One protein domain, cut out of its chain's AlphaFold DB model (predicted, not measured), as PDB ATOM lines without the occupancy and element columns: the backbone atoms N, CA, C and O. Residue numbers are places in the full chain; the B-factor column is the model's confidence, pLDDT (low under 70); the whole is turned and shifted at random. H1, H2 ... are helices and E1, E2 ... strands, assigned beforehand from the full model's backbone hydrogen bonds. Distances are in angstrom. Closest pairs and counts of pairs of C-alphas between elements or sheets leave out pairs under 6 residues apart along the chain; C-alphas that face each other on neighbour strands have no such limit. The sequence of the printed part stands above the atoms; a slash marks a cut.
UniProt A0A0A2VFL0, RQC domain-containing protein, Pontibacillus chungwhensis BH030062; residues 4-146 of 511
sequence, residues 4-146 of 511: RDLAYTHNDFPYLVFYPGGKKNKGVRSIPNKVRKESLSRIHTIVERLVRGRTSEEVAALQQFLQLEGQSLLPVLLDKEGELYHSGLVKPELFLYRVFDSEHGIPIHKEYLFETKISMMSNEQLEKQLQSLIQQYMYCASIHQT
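What this domain is: This is residues 4 to 146 of the 511 residues of the protein "RQC domain-containing protein" of Pontibacillus chungwhensis BH030062 (UniProt A0A0A2VFL0). A small three-stranded sheet sits near the middle of a rounded, compact body, with H1 packed over one face and the long helix H4 passing by and only grazing the sheet. H4 meets H1 with its first residues and H2 and H3 with its last ones, and long stretches without named elements wrap round the outside. The printed part has 143 residues, in the order E1 H1 H2 E2 E3 H3 H4; the sheet, E1 E2 E3, is mixed. The class is mixed, helices and strands, with 68 residues in named elements, under half. The radius of gyration of the C-alphas is 14.1 A and the spans are 35 by 35 by 29 A.

Where its parts are: Pass residues 4 to 15, with no named element, and find C-alpha 16 at (122.914, 104.601, 161.830), where E1, residues 16 to 20, begins and runs 13.3 A. Next come H1, residues 37 to 52, 21.8 A, and H2, residues 56 to 65, 14.3 A. E2 is residues 74 to 78, 12.8 A; E3 is residues 84 to 89, 8.3 A; H3 is residues 92 to 95, 5.7 A. Find C-alpha 123 at (107.854, 98.235, 168.345), where H4, residues 123 to 144, begins; it runs 30.8 A to C-alpha 144 at (135.575, 108.159, 177.428).

How they stand to each other: Look first at inner strand E2. E1 is its parallel neighbour at 35 degrees, with N 76 and O 17 2.8 A apart; E3 is antiparallel at 166 degrees, a hairpin with E2, with N 77 and O 88 2.9 A apart. E1, H1 H2, E2 form a strand-helix-strand unit, two parallel neighbour strands with helices between. H1 is on the sheet, two layers, helix on one face, at a height of 9.0 A over a local plane fitted to only just enough C-alphas, 6; it lies over E2, only just not over E1, on which 2 of its C-alphas fall, and runs along the strands, 7 degrees from E2 on the local plane. The hub is H4. Its residues 123 to 131 touch H1 at a steep tilt of 58 degrees, the same way, closest at C-alphas 46 and 127, 6.3 A. Its residues 137 to 144 touch H2, only just about perpendicular at 72 degrees, closest at C-alphas 65 and 141, 5.2 A. Its residues 136 to 140 touch H3, closest at C-alphas 92 and 137, 5.3 A. In H1, H2 and H4 every O i to N i+4 pair is within hydrogen-bond range; H3 is too short for one.

The domain as a whole: The farthest C-alphas, of Lys 34 and Thr 146, are 42.6 A apart. The printed part has no cut. The links E1 to H1 and H3 to H4 are long. Residues 52 to 57, of which 52 belongs to H1 and 56 to 57 to H2, stand free. The mean pLDDT of the printed part is 85.1; look at residues 29 to 37 for values under 70.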
ATOM      1  N   ARG A   4     136.556 105.039 162.799       78.81
ATOM      2  CA  ARG A   4     136.154 105.707 161.559       78.81
ATOM      3  C   ARG A   4     136.500 104.946 160.274       78.81
ATOM      4  O   ARG A   4     135.703 104.975 159.345       78.81
ATOM      5  N   ASP A   5     137.640 104.260 160.204       79.62
ATOM      6  CA  ASP A   5     138.093 103.607 158.961       79.62
ATOM      7  C   ASP A   5     137.257 102.361 158.613       79.62
ATOM      8  O   ASP A   5     137.211 101.930 157.462       79.62
ATOM      9  N   LEU A   6     136.560 101.798 159.606       81.25
ATOM     10  CA  LEU A   6     135.632 100.674 159.451       81.25
ATOM     11  C   LEU A   6     134.171 101.125 159.295       81.25
ATOM     12  O   LEU A   6     133.303 100.290 159.026       81.25
ATOM     13  N   ALA A   7     133.890 102.413 159.508       84.19
ATOM     14  CA  ALA A   7     132.542 102.954 159.518       84.19
ATOM     15  C   ALA A   7     131.978 103.053 158.096       84.19
ATOM     16  O   ALA A   7     132.540 103.709 157.220       84.19
ATOM     17  N   TYR A   8     130.817 102.443 157.880       85.00
ATOM     18  CA  TYR A   8     130.041 102.587 156.655       85.00
ATOM     19  C   TYR A   8     128.744 103.346 156.951       85.00
ATOM     20  O   TYR A   8     127.968 102.943 157.817       85.00
ATOM     21  N   THR A   9     128.491 104.440 156.233       83.88
ATOM     22  CA  THR A   9     127.253 105.228 156.341       83.88
ATOM     23  C   THR A   9     126.401 105.058 155.085       83.88
ATOM     24  O   THR A   9     126.910 104.826 153.987       83.88
ATOM     25  N   HIS A  10     125.079 105.141 155.240       84.31
ATOM     26  CA  HIS A  10     124.136 105.001 154.131       84.31
ATOM     27  C   HIS A  10     123.083 106.111 154.187       84.31
ATOM     28  O   HIS A  10     122.444 106.301 155.219       84.31
ATOM     29  N   ASN A  11     122.854 106.805 153.068       82.94
ATOM     30  CA  ASN A  11     121.981 107.989 153.010       82.94
ATOM     31  C   ASN A  11     120.524 107.714 153.417       82.94
ATOM     32  O   ASN A  11     119.871 108.598 153.954       82.94
ATOM     33  N   ASP A  12     120.019 106.498 153.182       84.94
ATOM     34  CA  ASP A  12     118.669 106.101 153.623       84.94
ATOM     35  C   ASP A  12     118.529 106.006 155.157       84.94
ATOM     36  O   ASP A  12     117.407 105.988 155.661       84.94
ATOM     37  N   PHE A  13     119.642 105.908 155.896       88.38
ATOM     38  CA  PHE A  13     119.665 105.698 157.345       88.38
ATOM     39  C   PHE A  13     120.708 106.597 158.041       88.38
ATOM     40  O   PHE A  13     121.639 106.079 158.658       88.38
ATOM     41  N   PRO A  14     120.584 107.936 157.965       88.25
ATOM     42  CA  PRO A  14     121.602 108.878 158.441       88.25
ATOM     43  C   PRO A  14     121.999 108.710 159.914       88.25
ATOM     44  O   PRO A  14     123.163 108.925 160.245       88.25
ATOM     45  N   TYR A  15     121.074 108.292 160.788       91.25
ATOM     46  CA  TYR A  15     121.340 108.108 162.222       91.25
ATOM     47  C   TYR A  15     122.053 106.792 162.583       91.25
ATOM     48  O   TYR A  15     122.445 106.603 163.737       91.25
ATOM     49  N   LEU A  16     122.243 105.884 161.621       91.19
ATOM     50  CA  LEU A  16     122.914 104.601 161.830       91.19
ATOM     51  C   LEU A  16     124.319 104.626 161.222       91.19
ATOM     52  O   LEU A  16     124.525 105.162 160.134       91.19
ATOM     53  N   VAL A  17     125.272 103.995 161.905       90.38
ATOM     54  CA  VAL A  17     126.583 103.656 161.341       90.38
ATOM     55  C   VAL A  17     126.737 102.145 161.320       90.38
ATOM     56  O   VAL A  17     126.410 101.463 162.290       90.38
ATOM     57  N   PHE A  18     127.227 101.609 160.210       89.31
ATOM     58  CA  PHE A  18     127.376 100.176 160.022       89.31
ATOM     59  C   PHE A  18     128.831  99.759 160.177       89.31
ATOM     60  O   PHE A  18     129.722 100.374 159.591       89.31
ATOM     61  N   TYR A  19     129.054  98.673 160.909       89.12
ATOM     62  CA  TYR A  19     130.370  98.064 161.057       89.12
ATOM     63  C   TYR A  19     130.343  96.584 160.666       89.12
ATOM     64  O   TYR A  19     129.368  95.889 160.970       89.12
ATOM     65  N   PRO A  20     131.411  96.065 160.037       87.62
ATOM     66  CA  PRO A  20     131.509  94.647 159.727       87.62
ATOM     67  C   PRO A  20     131.753  93.841 161.010       87.62
ATOM     68  O   PRO A  20     132.822  93.907 161.615       87.62
ATOM     69  N   GLY A  21     130.764  93.063 161.439       85.38
ATOM     70  CA  GLY A  21     130.872  92.187 162.598       85.38
ATOM     71  C   GLY A  21     131.666  90.921 162.281       85.38
ATOM     72  O   GLY A  21     131.372  90.226 161.313       85.38
ATOM     73  N   GLY A  22     132.650  90.587 163.116       81.88
ATOM     74  CA  GLY A  22     133.455  89.370 163.029       81.88
ATOM     75  C   GLY A  22     134.800  89.569 162.323       81.88
ATOM     76  O   GLY A  22     134.877  90.100 161.219       81.88
ATOM     77  N   LYS A  23     135.875  89.033 162.922       79.25
ATOM     78  CA  LYS A  23     137.280  89.237 162.503       79.25
ATOM     79  C   LYS A  23     137.562  88.944 161.019       79.25
ATOM     80  O   LYS A  23     138.469  89.524 160.440       79.25
ATOM     81  N   LYS A  24     136.797  88.047 160.385       79.00
ATOM     82  CA  LYS A  24     136.981  87.653 158.972       79.00
ATOM     83  C   LYS A  24     136.334  88.614 157.962       79.00
ATOM     84  O   LYS A  24     136.581  88.474 156.764       79.00
ATOM     85  N   ASN A  25     135.512  89.559 158.413       78.12
ATOM     86  CA  ASN A  25     134.730  90.431 157.543       78.12
ATOM     87  C   ASN A  25     135.450  91.772 157.368       78.12
ATOM     88  O   ASN A  25     135.361  92.636 158.222       78.12
ATOM     89  N   LYS A  26     136.164  91.951 156.251       72.88
ATOM     90  CA  LYS A  26     136.993  93.148 155.995       72.88
ATOM     91  C   LYS A  26     136.209  94.434 155.687       72.88
ATOM     92  O   LYS A  26     136.810  95.471 155.453       72.88
ATOM     93  N   GLY A  27     134.884  94.358 155.585       73.75
ATOM     94  CA  GLY A  27     134.048  95.494 155.208       73.75
ATOM     95  C   GLY A  27     132.617  95.089 154.875       73.75
ATOM     96  O   GLY A  27     132.332  93.918 154.603       73.75
ATOM     97  N   VAL A  28     131.725  96.077 154.875       72.06
ATOM     98  CA  VAL A  28     130.329  95.930 154.449       72.06
ATOM     99  C   VAL A  28     130.266  96.165 152.937       72.06
ATOM    100  O   VAL A  28     130.537  97.265 152.467       72.06
ATOM    101  N   ARG A  29     129.948  95.127 152.149       67.19
ATOM    102  CA  ARG A  29     129.966  95.212 150.671       67.19
ATOM    103  C   ARG A  29     128.786  95.992 150.091       67.19
ATOM    104  O   ARG A  29     128.950  96.702 149.106       67.19
ATOM    105  N   SER A  30     127.597  95.816 150.663       68.50
ATOM    106  CA  SER A  30     126.353  96.484 150.259       68.50
ATOM    107  C   SER A  30     125.236  96.134 151.242       68.50
ATOM    108  O   SER A  30     125.251  95.027 151.773       68.50
ATOM    109  N   ILE A  31     124.232  96.999 151.409       69.12
ATOM    110  CA  ILE A  31     122.989  96.687 152.142       69.12
ATOM    111  C   ILE A  31     121.950  96.117 151.139       69.12
ATOM    112  O   ILE A  31     121.503  96.866 150.265       69.12
ATOM    113  N   PRO A  32     121.563  94.819 151.182       57.03
ATOM    114  CA  PRO A  32     120.686  94.200 150.170       57.03
ATOM    115  C   PRO A  32     119.204  94.642 150.224       57.03
ATOM    116  O   PRO A  32     118.724  95.197 151.210       57.03
ATOM    117  N   ASN A  33     118.442  94.378 149.147       59.88
ATOM    118  CA  ASN A  33     117.193  95.086 148.814       59.88
ATOM    119  C   ASN A  33     115.867  94.551 149.435       59.88
ATOM    120  O   ASN A  33     115.671  93.358 149.661       59.88
ATOM    121  N   LYS A  34     114.930  95.502 149.617       53.28
ATOM    122  CA  LYS A  34     113.514  95.483 150.073       53.28
ATOM    123  C   LYS A  34     113.145  94.903 151.451       53.28
ATOM    124  O   LYS A  34     112.720  95.684 152.293       53.28
ATOM    125  N   VAL A  35     113.260  93.599 151.715       48.09
ATOM    126  CA  VAL A  35     112.706  92.995 152.962       48.09
ATOM    127  C   VAL A  35     113.566  93.321 154.197       48.09
ATOM    128  O   VAL A  35     113.071  93.443 155.310       48.09
ATOM    129  N   ARG A  36     114.865  93.559 153.990       58.84
ATOM    130  CA  ARG A  36     115.860  93.826 155.047       58.84
ATOM    131  C   ARG A  36     115.978  95.310 155.425       58.84
ATOM    132  O   ARG A  36     116.455  95.632 156.512       58.84
ATOM    133  N   LYS A  37     115.434  96.208 154.588       65.06
ATOM    134  CA  LYS A  37     115.232  97.622 154.944       65.06
ATOM    135  C   LYS A  37     114.208  97.787 156.062       65.06
ATOM    136  O   LYS A  37     114.266  98.794 156.745       65.06
ATOM    137  N   GLU A  38     113.296  96.838 156.282       78.00
ATOM    138  CA  GLU A  38     112.230  97.007 157.275       78.00
ATOM    139  C   GLU A  38     112.774  97.046 158.710       78.00
ATOM    140  O   GLU A  38     112.466  97.975 159.450       78.00
ATOM    141  N   SER A  39     113.640  96.103 159.105       82.00
ATOM    142  CA  SER A  39     114.252  96.123 160.444       82.00
ATOM    143  C   SER A  39     115.161  97.338 160.640       82.00
ATOM    144  O   SER A  39     115.063  98.003 161.667       82.00
ATOM    145  N   LEU A  40     115.985  97.675 159.642       86.62
ATOM    146  CA  LEU A  40     116.844  98.863 159.682       86.62
ATOM    147  C   LEU A  40     116.032 100.164 159.723       86.62
ATOM    148  O   LEU A  40     116.352 101.053 160.503       86.62
ATOM    149  N   SER A  41     114.941 100.251 158.961       87.44
ATOM    150  CA  SER A  41     114.018 101.388 158.971       87.44
ATOM    151  C   SER A  41     113.305 101.510 160.311       87.44
ATOM    152  O   SER A  41     113.185 102.620 160.814       87.44
ATOM    153  N   ARG A  42     112.865 100.397 160.917       89.31
ATOM    154  CA  ARG A  42     112.263 100.398 162.260       89.31
ATOM    155  C   ARG A  42     113.240 100.950 163.297       89.31
ATOM    156  O   ARG A  42     112.860 101.835 164.057       89.31
ATOM    157  N   ILE A  43     114.492 100.477 163.297       90.38
ATOM    158  CA  ILE A  43     115.544 100.990 164.191       90.38
ATOM    159  C   ILE A  43     115.769 102.478 163.920       90.38
ATOM    160  O   ILE A  43     115.691 103.280 164.843       90.38
ATOM    161  N   HIS A  44     115.985 102.855 162.659       91.75
ATOM    162  CA  HIS A  44     116.267 104.229 162.259       91.75
ATOM    163  C   HIS A  44     115.171 105.207 162.697       91.75
ATOM    164  O   HIS A  44     115.479 106.206 163.333       91.75
ATOM    165  N   THR A  45     113.896 104.916 162.414       92.31
ATOM    166  CA  THR A  45     112.771 105.787 162.790       92.31
ATOM    167  C   THR A  45     112.654 105.950 164.307       92.31
ATOM    168  O   THR A  45     112.341 107.036 164.795       92.31
ATOM    169  N   ILE A  46     112.919 104.886 165.072       93.31
ATOM    170  CA  ILE A  46     112.921 104.964 166.534       93.31
ATOM    171  C   ILE A  46     114.100 105.815 167.020       93.31
ATOM    172  O   ILE A  46     113.889 106.719 167.825       93.31
ATOM    173  N   VAL A  47     115.313 105.569 166.513       92.50
ATOM    174  CA  VAL A  47     116.521 106.330 166.875       92.50
ATOM    175  C   VAL A  47     116.356 107.805 166.525       92.50
ATOM    176  O   VAL A  47     116.605 108.647 167.376       92.50
ATOM    177  N   GLU A  48     115.862 108.132 165.331       92.94
ATOM    178  CA  GLU A  48     115.580 109.508 164.908       92.94
ATOM    179  C   GLU A  48     114.688 110.235 165.925       92.94
ATOM    180  O   GLU A  48     114.983 111.360 166.334       92.94
ATOM    181  N   ARG A  49     113.610 109.588 166.379       91.25
ATOM    182  CA  ARG A  49     112.711 110.159 167.389       91.25
ATOM    183  C   ARG A  49     113.400 110.327 168.745       91.25
ATOM    184  O   ARG A  49     113.203 111.358 169.381       91.25
ATOM    185  N   LEU A  50     114.194 109.345 169.175       90.06
ATOM    186  CA  LEU A  50     114.930 109.400 170.442       90.06
ATOM    187  C   LEU A  50     115.996 110.506 170.437       90.06
ATOM    188  O   LEU A  50     116.169 111.185 171.443       90.06
ATOM    189  N   VAL A  51     116.660 110.727 169.303       87.12
ATOM    190  CA  VAL A  51     117.711 111.742 169.124       87.12
ATOM    191  C   VAL A  51     117.139 113.156 169.093       87.12
ATOM    192  O   VAL A  51     117.732 114.061 169.670       87.12
ATOM    193  N   ARG A  52     115.959 113.367 168.493       87.19
ATOM    194  CA  ARG A  52     115.275 114.678 168.508       87.19
ATOM    195  C   ARG A  52     114.958 115.184 169.921       87.19
ATOM    196  O   ARG A  52     114.747 116.378 170.093       87.19
ATOM    197  N   GLY A  53     114.900 114.288 170.907       83.12
ATOM    198  CA  GLY A  53     114.711 114.628 172.317       83.12
ATOM    199  C   GLY A  53     116.002 114.923 173.088       83.12
ATOM    200  O   GLY A  53     115.923 115.098 174.301       83.12
ATOM    201  N   ARG A  54     117.170 114.939 172.432       86.00
ATOM    202  CA  ARG A  54     118.492 115.122 173.056       86.00
ATOM    203  C   ARG A  54     119.111 116.471 172.703       86.00
ATOM    204  O   ARG A  54     118.761 117.082 171.692       86.00
ATOM    205  N   THR A  55     120.026 116.942 173.543       87.50
ATOM    206  CA  THR A  55     120.748 118.197 173.303       87.50
ATOM    207  C   THR A  55     121.836 118.007 172.245       87.50
ATOM    208  O   THR A  55     122.359 116.910 172.041       87.50
ATOM    209  N   SER A  56     122.221 119.093 171.571       86.88
ATOM    210  CA  SER A  56     123.317 119.056 170.593       86.88
ATOM    211  C   SER A  56     124.650 118.635 171.220       86.88
ATOM    212  O   SER A  56     125.461 118.001 170.552       86.88
ATOM    213  N   GLU A  57     124.870 118.963 172.495       87.38
ATOM    214  CA  GLU A  57     126.069 118.575 173.248       87.38
ATOM    215  C   GLU A  57     126.100 117.066 173.515       87.38
ATOM    216  O   GLU A  57     127.129 116.430 173.301       87.38
ATOM    217  N   GLU A  58     124.962 116.478 173.904       86.44
ATOM    218  CA  GLU A  58     124.839 115.030 174.103       86.44
ATOM    219  C   GLU A  58     125.153 114.263 172.809       86.44
ATOM    220  O   GLU A  58     125.943 113.317 172.794       86.44
ATOM    221  N   VAL A  59     124.566 114.715 171.700       88.44
ATOM    222  CA  VAL A  59     124.776 114.135 170.369       88.44
ATOM    223  C   VAL A  59     126.244 114.257 169.944       88.44
ATOM    224  O   VAL A  59     126.822 113.278 169.472       88.44
ATOM    225  N   ALA A  60     126.874 115.415 170.157       89.62
ATOM    226  CA  ALA A  60     128.278 115.635 169.815       89.62
ATOM    227  C   ALA A  60     129.231 114.747 170.635       89.62
ATOM    228  O   ALA A  60     130.169 114.177 170.075       89.62
ATOM    229  N   ALA A  61     128.974 114.570 171.936       88.75
ATOM    230  CA  ALA A  61     129.774 113.697 172.795       88.75
ATOM    231  C   ALA A  61     129.726 112.232 172.328       88.75
ATOM    232  O   ALA A  61     130.760 111.566 172.248       88.75
ATOM    233  N   LEU A  62     128.538 111.747 171.952       90.56
ATOM    234  CA  LEU A  62     128.349 110.407 171.393       90.56
ATOM    235  C   LEU A  62     129.127 110.214 170.080       90.56
ATOM    236  O   LEU A  62     129.788 109.194 169.878       90.56
ATOM    237  N   GLN A  63     129.060 111.204 169.187       90.75
ATOM    238  CA  GLN A  63     129.772 111.178 167.908       90.75
ATOM    239  C   GLN A  63     131.281 111.196 168.106       90.75
ATOM    240  O   GLN A  63     131.986 110.443 167.440       90.75
ATOM    241  N   GLN A  64     131.776 111.995 169.050       90.56
ATOM    242  CA  GLN A  64     133.190 112.030 169.395       90.56
ATOM    243  C   GLN A  64     133.665 110.684 169.955       90.56
ATOM    244  O   GLN A  64     134.691 110.176 169.505       90.56
ATOM    245  N   PHE A  65     132.902 110.079 170.871       91.69
ATOM    246  CA  PHE A  65     133.186 108.749 171.423       91.69
ATOM    247  C   PHE A  65     133.324 107.685 170.327       91.69
ATOM    248  O   PHE A  65     134.264 106.892 170.335       91.69
ATOM    249  N   LEU A  66     132.423 107.702 169.345       90.19
ATOM    250  CA  LEU A  66     132.422 106.752 168.233       90.19
ATOM    251  C   LEU A  66     133.257 107.208 167.025       90.19
ATOM    252  O   LEU A  66     133.306 106.501 166.020       90.19
ATOM    253  N   GLN A  67     133.916 108.368 167.103       88.62
ATOM    254  CA  GLN A  67     134.696 108.972 166.014       88.62
ATOM    255  C   GLN A  67     133.893 109.120 164.705       88.62
ATOM    256  O   GLN A  67     134.409 108.887 163.609       88.62
ATOM    257  N   LEU A  68     132.616 109.487 164.832       87.62
ATOM    258  CA  LEU A  68     131.662 109.636 163.734       87.62
ATOM    259  C   LEU A  68     131.541 111.089 163.274       87.62
ATOM    260  O   LEU A  68     131.739 112.026 164.042       87.62
ATOM    261  N   GLU A  69     131.146 111.262 162.015       81.06
ATOM    262  CA  GLU A  69     130.831 112.561 161.418       81.06
ATOM    263  C   GLU A  69     129.360 112.617 160.972       81.06
ATOM    264  O   GLU A  69     128.713 111.594 160.730       81.06
ATOM    265  N   GLY A  70     128.827 113.830 160.814       83.88
ATOM    266  CA  GLY A  70     127.487 114.050 160.267       83.88
ATOM    267  C   GLY A  70     126.369 113.778 161.274       83.88
ATOM    268  O   GLY A  70     126.341 114.379 162.342       83.88
ATOM    269  N   GLN A  71     125.401 112.933 160.905       84.38
ATOM    270  CA  GLN A  71     124.212 112.621 161.720       84.38
ATOM    271  C   GLN A  71     124.241 111.215 162.334       84.38
ATOM    272  O   GLN A  71     123.309 110.844 163.042       84.38
ATOM    273  N   SER A  72     125.283 110.426 162.070       86.88
ATOM    274  CA  SER A  72     125.352 109.030 162.506       86.88
ATOM    275  C   SER A  72     125.629 108.921 163.999       86.88
ATOM    276  O   SER A  72     126.452 109.664 164.530       86.88
ATOM    277  N   LEU A  73     124.911 108.016 164.676       88.31
ATOM    278  CA  LEU A  73     124.902 107.935 166.141       88.31
ATOM    279  C   LEU A  73     124.911 106.508 166.674       88.31
ATOM    280  O   LEU A  73     125.606 106.237 167.647       88.31
ATOM    281  N   LEU A  74     124.155 105.591 166.066       91.12
ATOM    282  CA  LEU A  74     124.026 104.232 166.588       91.12
ATOM    283  C   LEU A  74     124.834 103.223 165.759       91.12
ATOM    284  O   LEU A  74     124.515 103.028 164.581       91.12
ATOM    285  N   PRO A  75     125.817 102.531 166.364       91.50
ATOM    286  CA  PRO A  75     126.489 101.394 165.750       91.50
ATOM    287  C   PRO A  75     125.554 100.212 165.512       91.50
ATOM    288  O   PRO A  75     124.880  99.733 166.425       91.50
ATOM    289  N   VAL A  76     125.570  99.704 164.282       90.19
ATOM    290  CA  VAL A  76     124.857  98.501 163.862       90.19
ATOM    291  C   VAL A  76     125.838  97.537 163.205       90.19
ATOM    292  O   VAL A  76     126.538  97.880 162.252       90.19
ATOM    293  N   LEU A  77     125.894  96.310 163.709       88.69
ATOM    294  CA  LEU A  77     126.781  95.279 163.187       88.69
ATOM    295  C   LEU A  77     126.136  94.547 162.014       88.69
ATOM    296  O   LEU A  77     125.033  94.009 162.146       88.69
ATOM    297  N   LEU A  78     126.861  94.469 160.900       86.62
ATOM    298  CA  LEU A  78     126.471  93.710 159.717       86.62
ATOM    299  C   LEU A  78     127.456  92.576 159.424       86.62
ATOM    300  O   LEU A  78     128.655  92.706 159.666       86.62
ATOM    301  N   ASP A  79     126.974  91.461 158.885       81.94
ATOM    302  CA  ASP A  79     127.837  90.429 158.315       81.94
ATOM    303  C   ASP A  79     128.353  90.822 156.913       81.94
ATOM    304  O   ASP A  79     128.069  91.903 156.389       81.94
ATOM    305  N   LYS A  80     129.156  89.949 156.291       75.94
ATOM    306  CA  LYS A  80     129.729  90.195 154.953       75.94
ATOM    307  C   LYS A  80     128.666  90.243 153.846       75.94
ATOM    308  O   LYS A  80     128.939  90.793 152.778       75.94
ATOM    309  N   GLU A  81     127.498  89.647 154.077       77.19
ATOM    310  CA  GLU A  81     126.332  89.683 153.196       77.19
ATOM    311  C   GLU A  81     125.469  90.939 153.408       77.19
ATOM    312  O   GLU A  81     124.601  91.212 152.577       77.19
ATOM    313  N   GLY A  82     125.736  91.724 154.457       73.94
ATOM    314  CA  GLY A  82     124.988  92.927 154.815       73.94
ATOM    315  C   GLY A  82     123.760  92.660 155.694       73.94
ATOM    316  O   GLY A  82     122.906  93.540 155.806       73.94
ATOM    317  N   GLU A  83     123.652  91.477 156.310       78.06
ATOM    318  CA  GLU A  83     122.612  91.150 157.292       78.06
ATOM    319  C   GLU A  83     122.996  91.611 158.694       78.06
ATOM    320  O   GLU A  83     124.174  91.672 159.027       78.06
ATOM    321  N   LEU A  84     122.002  91.854 159.557       81.62
ATOM    322  CA  LEU A  84     122.248  92.107 160.979       81.62
ATOM    323  C   LEU A  84     123.023  90.936 161.598       81.62
ATOM    324  O   LEU A  84     122.523  89.812 161.686       81.62
ATOM    325  N   TYR A  85     124.236  91.213 162.065       79.88
ATOM    326  CA  TYR A  85     125.071  90.217 162.717       79.88
ATOM    327  C   TYR A  85     124.512  89.916 164.117       79.88
ATOM    328  O   TYR A  85     124.508  90.778 164.997       79.88
ATOM    329  N   HIS A  86     124.014  88.693 164.329       79.50
ATOM    330  CA  HIS A  86     123.231  88.283 165.507       79.50
ATOM    331  C   HIS A  86     121.955  89.114 165.727       79.50
ATOM    332  O   HIS A  86     120.928  88.834 165.108       79.50
ATOM    333  N   SER A  87     121.990  90.081 166.645       78.81
ATOM    334  CA  SER A  87     120.911  91.043 166.877       78.81
ATOM    335  C   SER A  87     121.167  92.366 166.158       78.81
ATOM    336  O   SER A  87     120.239  93.148 166.009       78.81
ATOM    337  N   GLY A  88     122.390  92.618 165.682       80.81
ATOM    338  CA  GLY A  88     122.799  93.866 165.042       80.81
ATOM    339  C   GLY A  88     123.078  95.015 166.011       80.81
ATOM    340  O   GLY A  88     123.797  95.934 165.640       80.81
ATOM    341  N   LEU A  89     122.576  94.957 167.249       89.19
ATOM    342  CA  LEU A  89     122.924  95.899 168.315       89.19
ATOM    343  C   LEU A  89     124.128  95.386 169.096       89.19
ATOM    344  O   LEU A  89     124.276  94.182 169.323       89.19
ATOM    345  N   VAL A  90     124.953  96.315 169.555       91.06
ATOM    346  CA  VAL A  90     126.157  96.014 170.321       91.06
ATOM    347  C   VAL A  90     126.267  96.954 171.506       91.06
ATOM    348  O   VAL A  90     125.895  98.126 171.400       91.06
ATOM    349  N   LYS A  91     126.728  96.422 172.638       92.38
ATOM    350  CA  LYS A  91     126.924  97.208 173.850       92.38
ATOM    351  C   LYS A  91     128.124  98.163 173.692       92.38
ATOM    352  O   LYS A  91     129.109  97.789 173.043       92.38
ATOM    353  N   PRO A  92     128.055  99.385 174.243       93.88
ATOM    354  CA  PRO A  92     129.057 100.429 174.018       93.88
ATOM    355  C   PRO A  92     130.439 100.135 174.615       93.88
ATOM    356  O   PRO A  92     131.432 100.652 174.106       93.88
ATOM    357  N   GLU A  93     130.535  99.275 175.630       93.12
ATOM    358  CA  GLU A  93     131.793  98.867 176.271       93.12
ATOM    359  C   GLU A  93     132.799  98.298 175.264       93.12
ATOM    360  O   GLU A  93     134.006  98.422 175.451       93.12
ATOM    361  N   LEU A  94     132.311  97.716 174.161       91.62
ATOM    362  CA  LEU A  94     133.153  97.226 173.074       91.62
ATOM    363  C   LEU A  94     134.044  98.326 172.485       91.62
ATOM    364  O   LEU A  94     135.167  98.042 172.082       91.62
ATOM    365  N   PHE A  95     133.555  99.562 172.410       91.25
ATOM    366  CA  PHE A  95     134.274 100.675 171.791       91.25
ATOM    367  C   PHE A  95     135.140 101.453 172.786       91.25
ATOM    368  O   PHE A  95     135.985 102.250 172.380       91.25
ATOM    369  N   LEU A  96     134.973 101.214 174.087       90.50
ATOM    370  CA  LEU A  96     135.637 101.989 175.121       90.50
ATOM    371  C   LEU A  96     137.143 101.678 175.179       90.50
ATOM    372  O   LEU A  96     137.553 100.554 175.460       90.50
ATOM    373  N   TYR A  97     137.969 102.692 174.895       86.44
ATOM    374  CA  TYR A  97     139.443 102.627 174.862       86.44
ATOM    375  C   TYR A  97     140.039 101.552 173.936       86.44
ATOM    376  O   TYR A  97     141.235 101.264 174.015       86.44
ATOM    377  N   ARG A  98     139.234 100.955 173.046       85.44
ATOM    378  CA  ARG A  98     139.703  99.940 172.100       85.44
ATOM    379  C   ARG A  98     140.141 100.565 170.787       85.44
ATOM    380  O   ARG A  98     139.559 101.526 170.293       85.44
ATOM    381  N   VAL A  99     141.165  99.958 170.203       84.31
ATOM    382  CA  VAL A  99     141.650 100.263 168.859       84.31
ATOM    383  C   VAL A  99     141.371  99.051 167.984       84.31
ATOM    384  O   VAL A  99     141.717  97.929 168.353       84.31
ATOM    385  N   PHE A 100     140.742  99.278 166.835       84.88
ATOM    386  CA  PHE A 100     140.406  98.225 165.882       84.88
ATOM    387  C   PHE A 100     141.338  98.279 164.670       84.88
ATOM    388  O   PHE A 100     141.818  99.345 164.284       84.88
ATOM    389  N   ASP A 101     141.605  97.107 164.101       80.88
ATOM    390  CA  ASP A 101     142.383  96.946 162.874       80.88
ATOM    391  C   ASP A 101     141.477  97.181 161.659       80.88
ATOM    392  O   ASP A 101     140.406  96.587 161.575       80.88
ATOM    393  N   SER A 102     141.904  98.026 160.723       77.00
ATOM    394  CA  SER A 102     141.149  98.343 159.509       77.00
ATOM    395  C   SER A 102     141.120  97.192 158.497       77.00
ATOM    396  O   SER A 102     140.240  97.153 157.637       77.00
ATOM    397  N   GLU A 103     142.034  96.220 158.594       78.94
ATOM    398  CA  GLU A 103     142.061  95.057 157.701       78.94
ATOM    399  C   GLU A 103     141.099  93.934 158.120       78.94
ATOM    400  O   GLU A 103     140.876  92.982 157.356       78.94
ATOM    401  N   HIS A 104     140.523  94.034 159.321       82.06
ATOM    402  CA  HIS A 104     139.671  93.024 159.936       82.06
ATOM    403  C   HIS A 104     138.351  93.631 160.423       82.06
ATOM    404  O   HIS A 104     138.262  94.800 160.777       82.06
ATOM    405  N   GLY A 105     137.301  92.812 160.475       81.44
ATOM    406  CA  GLY A 105     136.039  93.235 161.083       81.44
ATOM    407  C   GLY A 105     136.135  93.313 162.602       81.44
ATOM    408  O   GLY A 105     137.059  92.764 163.210       81.44
ATOM    409  N   ILE A 106     135.139  93.935 163.230       84.69
ATOM    410  CA  ILE A 106     135.081  94.093 164.684       84.69
ATOM    411  C   ILE A 106     135.047  92.701 165.342       84.69
ATOM    412  O   ILE A 106     134.115  91.926 165.093       84.69
ATOM    413  N   PRO A 107     136.043  92.332 166.171       83.00
ATOM    414  CA  PRO A 107     136.014  91.087 166.923       83.00
ATOM    415  C   PRO A 107     134.947  91.194 168.014       83.00
ATOM    416  O   PRO A 107     135.014  92.057 168.884       83.00
ATOM    417  N   ILE A 108     133.939  90.326 167.951       78.94
ATOM    418  CA  ILE A 108     132.790  90.393 168.853       78.94
ATOM    419  C   ILE A 108     132.794  89.183 169.772       78.94
ATOM    420  O   ILE A 108     132.611  88.046 169.333       78.94
ATOM    421  N   HIS A 109     132.969  89.461 171.058       85.00
ATOM    422  CA  HIS A 109     132.747  88.510 172.137       85.00
ATOM    423  C   HIS A 109     131.263  88.503 172.514       85.00
ATOM    424  O   HIS A 109     130.568  89.511 172.365       85.00
ATOM    425  N   LYS A 110     130.764  87.354 172.988       83.69
ATOM    426  CA  LYS A 110     129.335  87.174 173.297       83.69
ATOM    427  C   LYS A 110     128.827  88.167 174.347       83.69
ATOM    428  O   LYS A 110     127.679  88.577 174.257       83.69
ATOM    429  N   GLU A 111     129.676  88.586 175.284       87.25
ATOM    430  CA  GLU A 111     129.340  89.544 176.350       87.25
ATOM    431  C   GLU A 111     128.870  90.921 175.845       87.25
ATOM    432  O   GLU A 111     128.078  91.578 176.523       87.25
ATOM    433  N   TYR A 112     129.286  91.333 174.639       89.19
ATOM    434  CA  TYR A 112     128.915  92.616 174.024       89.19
ATOM    435  C   TYR A 112     127.659  92.538 173.151       89.19
ATOM    436  O   TYR A 112     127.233  93.550 172.593       89.19
ATOM    437  N   LEU A 113     127.066  91.353 172.999       87.12
ATOM    438  CA  LEU A 113     125.872  91.145 172.190       87.12
ATOM    439  C   LEU A 113     124.618  91.071 173.057       87.12
ATOM    440  O   LEU A 113     124.635  90.575 174.182       87.12
ATOM    441  N   PHE A 114     123.503  91.525 172.493       84.94
ATOM    442  CA  PHE A 114     122.181  91.293 173.068       84.94
ATOM    443  C   PHE A 114     121.647  89.931 172.622       84.94
ATOM    444  O   PHE A 114     121.682  89.617 171.429       84.94
ATOM    445  N   GLU A 115     121.128  89.147 173.569       80.31
ATOM    446  CA  GLU A 115     120.598  87.798 173.321       80.31
ATOM    447  C   GLU A 115     119.351  87.810 172.422       80.31
ATOM    448  O   GLU A 115     119.165  86.937 171.571       80.31
ATOM    449  N   THR A 116     118.503  88.827 172.577       81.25
ATOM    450  CA  THR A 116     117.225  88.929 171.869       81.25
ATOM    451  C   THR A 116     117.404  89.503 170.462       81.25
ATOM    452  O   THR A 116     117.974  90.578 170.271       81.25
ATOM    453  N   LYS A 117     116.855  88.817 169.452       80.38
ATOM    454  CA  LYS A 117     116.857  89.290 168.058       80.38
ATOM    455  C   LYS A 117     115.831  90.404 167.848       80.38
ATOM    456  O   LYS A 117     114.662  90.235 168.193       80.38
ATOM    457  N   ILE A 118     116.229  91.482 167.168       82.38
ATOM    458  CA  ILE A 118     115.347  92.615 166.821       82.38
ATOM    459  C   ILE A 118     114.089  92.158 166.068       82.38
ATOM    460  O   ILE A 118     113.000  92.677 166.299       82.38
ATOM    461  N   SER A 119     114.213  91.154 165.195       79.31
ATOM    462  CA  SER A 119     113.093  90.630 164.403       79.31
ATOM    463  C   SER A 119     111.957  90.039 165.249       79.31
ATOM    464  O   SER A 119     110.847  89.906 164.750       79.31
ATOM    465  N   MET A 120     112.228  89.671 166.506       83.44
ATOM    466  CA  MET A 120     111.254  89.086 167.433       83.44
ATOM    467  C   MET A 120     110.635  90.124 168.383       83.44
ATOM    468  O   MET A 120     109.723  89.787 169.132       83.44
ATOM    469  N   MET A 121     111.116  91.371 168.364       86.50
ATOM    470  CA  MET A 121     110.640  92.435 169.248       86.50
ATOM    471  C   MET A 121     109.455  93.195 168.639       86.50
ATOM    472  O   MET A 121     109.472  93.585 167.462       86.50
ATOM    473  N   SER A 122     108.450  93.491 169.469       89.44
ATOM    474  CA  SER A 122     107.430  94.494 169.145       89.44
ATOM    475  C   SER A 122     108.057  95.893 169.038       89.44
ATOM    476  O   SER A 122     109.179  96.121 169.493       89.44
ATOM    477  N   ASN A 123     107.351  96.857 168.438       88.81
ATOM    478  CA  ASN A 123     107.854  98.235 168.345       88.81
ATOM    479  C   ASN A 123     108.101  98.864 169.724       88.81
ATOM    480  O   ASN A 123     109.113  99.529 169.900       88.81
ATOM    481  N   GLU A 124     107.238  98.602 170.707       90.38
ATOM    482  CA  GLU A 124     107.413  99.108 172.075       90.38
ATOM    483  C   GLU A 124     108.620  98.479 172.782       90.38
ATOM    484  O   GLU A 124     109.363  99.168 173.479       90.38
ATOM    485  N   GLN A 125     108.839  97.170 172.602       92.12
ATOM    486  CA  GLN A 125     110.007  96.481 173.160       92.12
ATOM    487  C   GLN A 125     111.303  97.010 172.543       92.12
ATOM    488  O   GLN A 125     112.254  97.299 173.266       92.12
ATOM    489  N   LEU A 126     111.318  97.173 171.218       91.56
ATOM    490  CA  LEU A 126     112.458  97.720 170.493       91.56
ATOM    491  C   LEU A 126     112.738  99.170 170.902       91.56
ATOM    492  O   LEU A 126     113.893  99.533 171.089       91.56
ATOM    493  N   GLU A 127     111.701  99.988 171.088       93.50
ATOM    494  CA  GLU A 127     111.841 101.367 171.557       93.50
ATOM    495  C   GLU A 127     112.470 101.449 172.947       93.50
ATOM    496  O   GLU A 127     113.453 102.166 173.117       93.50
ATOM    497  N   LYS A 128     111.989 100.657 173.915       92.62
ATOM    498  CA  LYS A 128     112.594 100.586 175.256       92.62
ATOM    499  C   LYS A 128     114.048 100.112 175.207       92.62
ATOM    500  O   LYS A 128     114.901 100.687 175.882       92.62
ATOM    501  N   GLN A 129     114.337  99.096 174.391       92.38
ATOM    502  CA  GLN A 129     115.694  98.577 174.216       92.38
ATOM    503  C   GLN A 129     116.628  99.641 173.629       92.38
ATOM    504  O   GLN A 129     117.729  99.826 174.133       92.38
ATOM    505  N   LEU A 130     116.198 100.349 172.581       93.38
ATOM    506  CA  LEU A 130     116.994 101.392 171.934       93.38
ATOM    507  C   LEU A 130     117.160 102.625 172.824       93.38
ATOM    508  O   LEU A 130     118.234 103.214 172.834       93.38
ATOM    509  N   GLN A 131     116.146 102.987 173.612       93.56
ATOM    510  CA  GLN A 131     116.261 104.053 174.605       93.56
ATOM    511  C   GLN A 131     117.309 103.710 175.670       93.56
ATOM    512  O   GLN A 131     118.180 104.534 175.944       93.56
ATOM    513  N   SER A 132     117.260 102.492 176.224       93.06
ATOM    514  CA  SER A 132     118.278 102.006 177.163       93.06
ATOM    515  C   SER A 132     119.658 101.955 176.509       93.06
ATOM    516  O   SER A 132     120.628 102.407 177.103       93.06
ATOM    517  N   LEU A 133     119.752 101.478 175.265       93.88
ATOM    518  CA  LEU A 133     121.015 101.399 174.544       93.88
ATOM    519  C   LEU A 133     121.630 102.780 174.308       93.88
ATOM    520  O   LEU A 133     122.800 102.974 174.603       93.88
ATOM    521  N   ILE A 134     120.859 103.755 173.823       93.00
ATOM    522  CA  ILE A 134     121.359 105.125 173.636       93.00
ATOM    523  C   ILE A 134     121.854 105.688 174.970       93.00
ATOM    524  O   ILE A 134     122.933 106.267 175.007       93.00
ATOM    525  N   GLN A 135     121.122 105.469 176.066       92.88
ATOM    526  CA  GLN A 135     121.553 105.894 177.398       92.88
ATOM    527  C   GLN A 135     122.889 105.243 177.810       92.88
ATOM    528  O   GLN A 135     123.793 105.936 178.264       92.88
ATOM    529  N   GLN A 136     123.060 103.942 177.555       94.69
ATOM    530  CA  GLN A 136     124.326 103.236 177.777       94.69
ATOM    531  C   GLN A 136     125.480 103.854 176.973       94.69
ATOM    532  O   GLN A 136     126.564 104.072 177.512       94.69
ATOM    533  N   TYR A 137     125.265 104.163 175.687       94.38
ATOM    534  CA  TYR A 137     126.292 104.818 174.872       94.38
ATOM    535  C   TYR A 137     126.618 106.227 175.376       94.38
ATOM    536  O   TYR A 137     127.782 106.611 175.352       94.38
ATOM    537  N   MET A 138     125.620 106.984 175.839       92.56
ATOM    538  CA  MET A 138     125.825 108.303 176.443       92.56
ATOM    539  C   MET A 138     126.687 108.214 177.704       92.56
ATOM    540  O   MET A 138     127.611 109.008 177.872       92.56
ATOM    541  N   TYR A 139     126.431 107.217 178.553       93.62
ATOM    542  CA  TYR A 139     127.258 106.948 179.723       93.62
ATOM    543  C   TYR A 139     128.696 106.590 179.325       93.62
ATOM    544  O   TYR A 139     129.643 107.214 179.787       93.62
ATOM    545  N   CYS A 140     128.903 105.660 178.391       94.81
ATOM    546  CA  CYS A 140     130.258 105.354 177.920       94.81
ATOM    547  C   CYS A 140     130.949 106.554 177.254       94.81
ATOM    548  O   CYS A 140     132.162 106.700 177.393       94.81
ATOM    549  N   ALA A 141     130.199 107.421 176.571       93.31
ATOM    550  CA  ALA A 141     130.733 108.641 175.985       93.31
ATOM    551  C   ALA A 141     131.233 109.618 177.056       93.31
ATOM    552  O   ALA A 141     132.291 110.210 176.862       93.31
ATOM    553  N   SER A 142     130.532 109.758 178.189       92.19
ATOM    554  CA  SER A 142     131.013 110.584 179.305       92.19
ATOM    555  C   SER A 142     132.250 109.976 179.968       92.19
ATOM    556  O   SER A 142     133.211 110.694 180.237       92.19
ATOM    557  N   ILE A 143     132.287 108.651 180.140       93.50
ATOM    558  CA  ILE A 143     133.464 107.942 180.660       93.50
ATOM    559  C   ILE A 143     134.677 108.136 179.740       93.50
ATOM    560  O   ILE A 143     135.766 108.412 180.238       93.50
ATOM    561  N   HIS A 144     134.496 108.057 178.418       93.06
ATOM    562  CA  HIS A 144     135.575 108.159 177.428       93.06
ATOM    563  C   HIS A 144     136.292 109.520 177.392       93.06
ATOM    564  O   HIS A 144     137.392 109.610 176.850       93.06
ATOM    565  N   GLN A 145     135.693 110.577 177.952       91.00
ATOM    566  CA  GLN A 145     136.304 111.913 178.002       91.00
ATOM    567  C   GLN A 145     137.571 111.961 178.868       91.00
ATOM    568  O   GLN A 145     138.408 112.841 178.680       91.00
ATOM    569  N   THR A 146     137.719 111.004 179.780       92.81
ATOM    570  CA  THR A 146     138.858 110.861 180.690       92.81
ATOM    571  C   THR A 146     139.601 109.573 180.346       92.81
ATOM    572  O   THR A 146     138.994 108.599 179.913       92.81
TER     573      THR A 146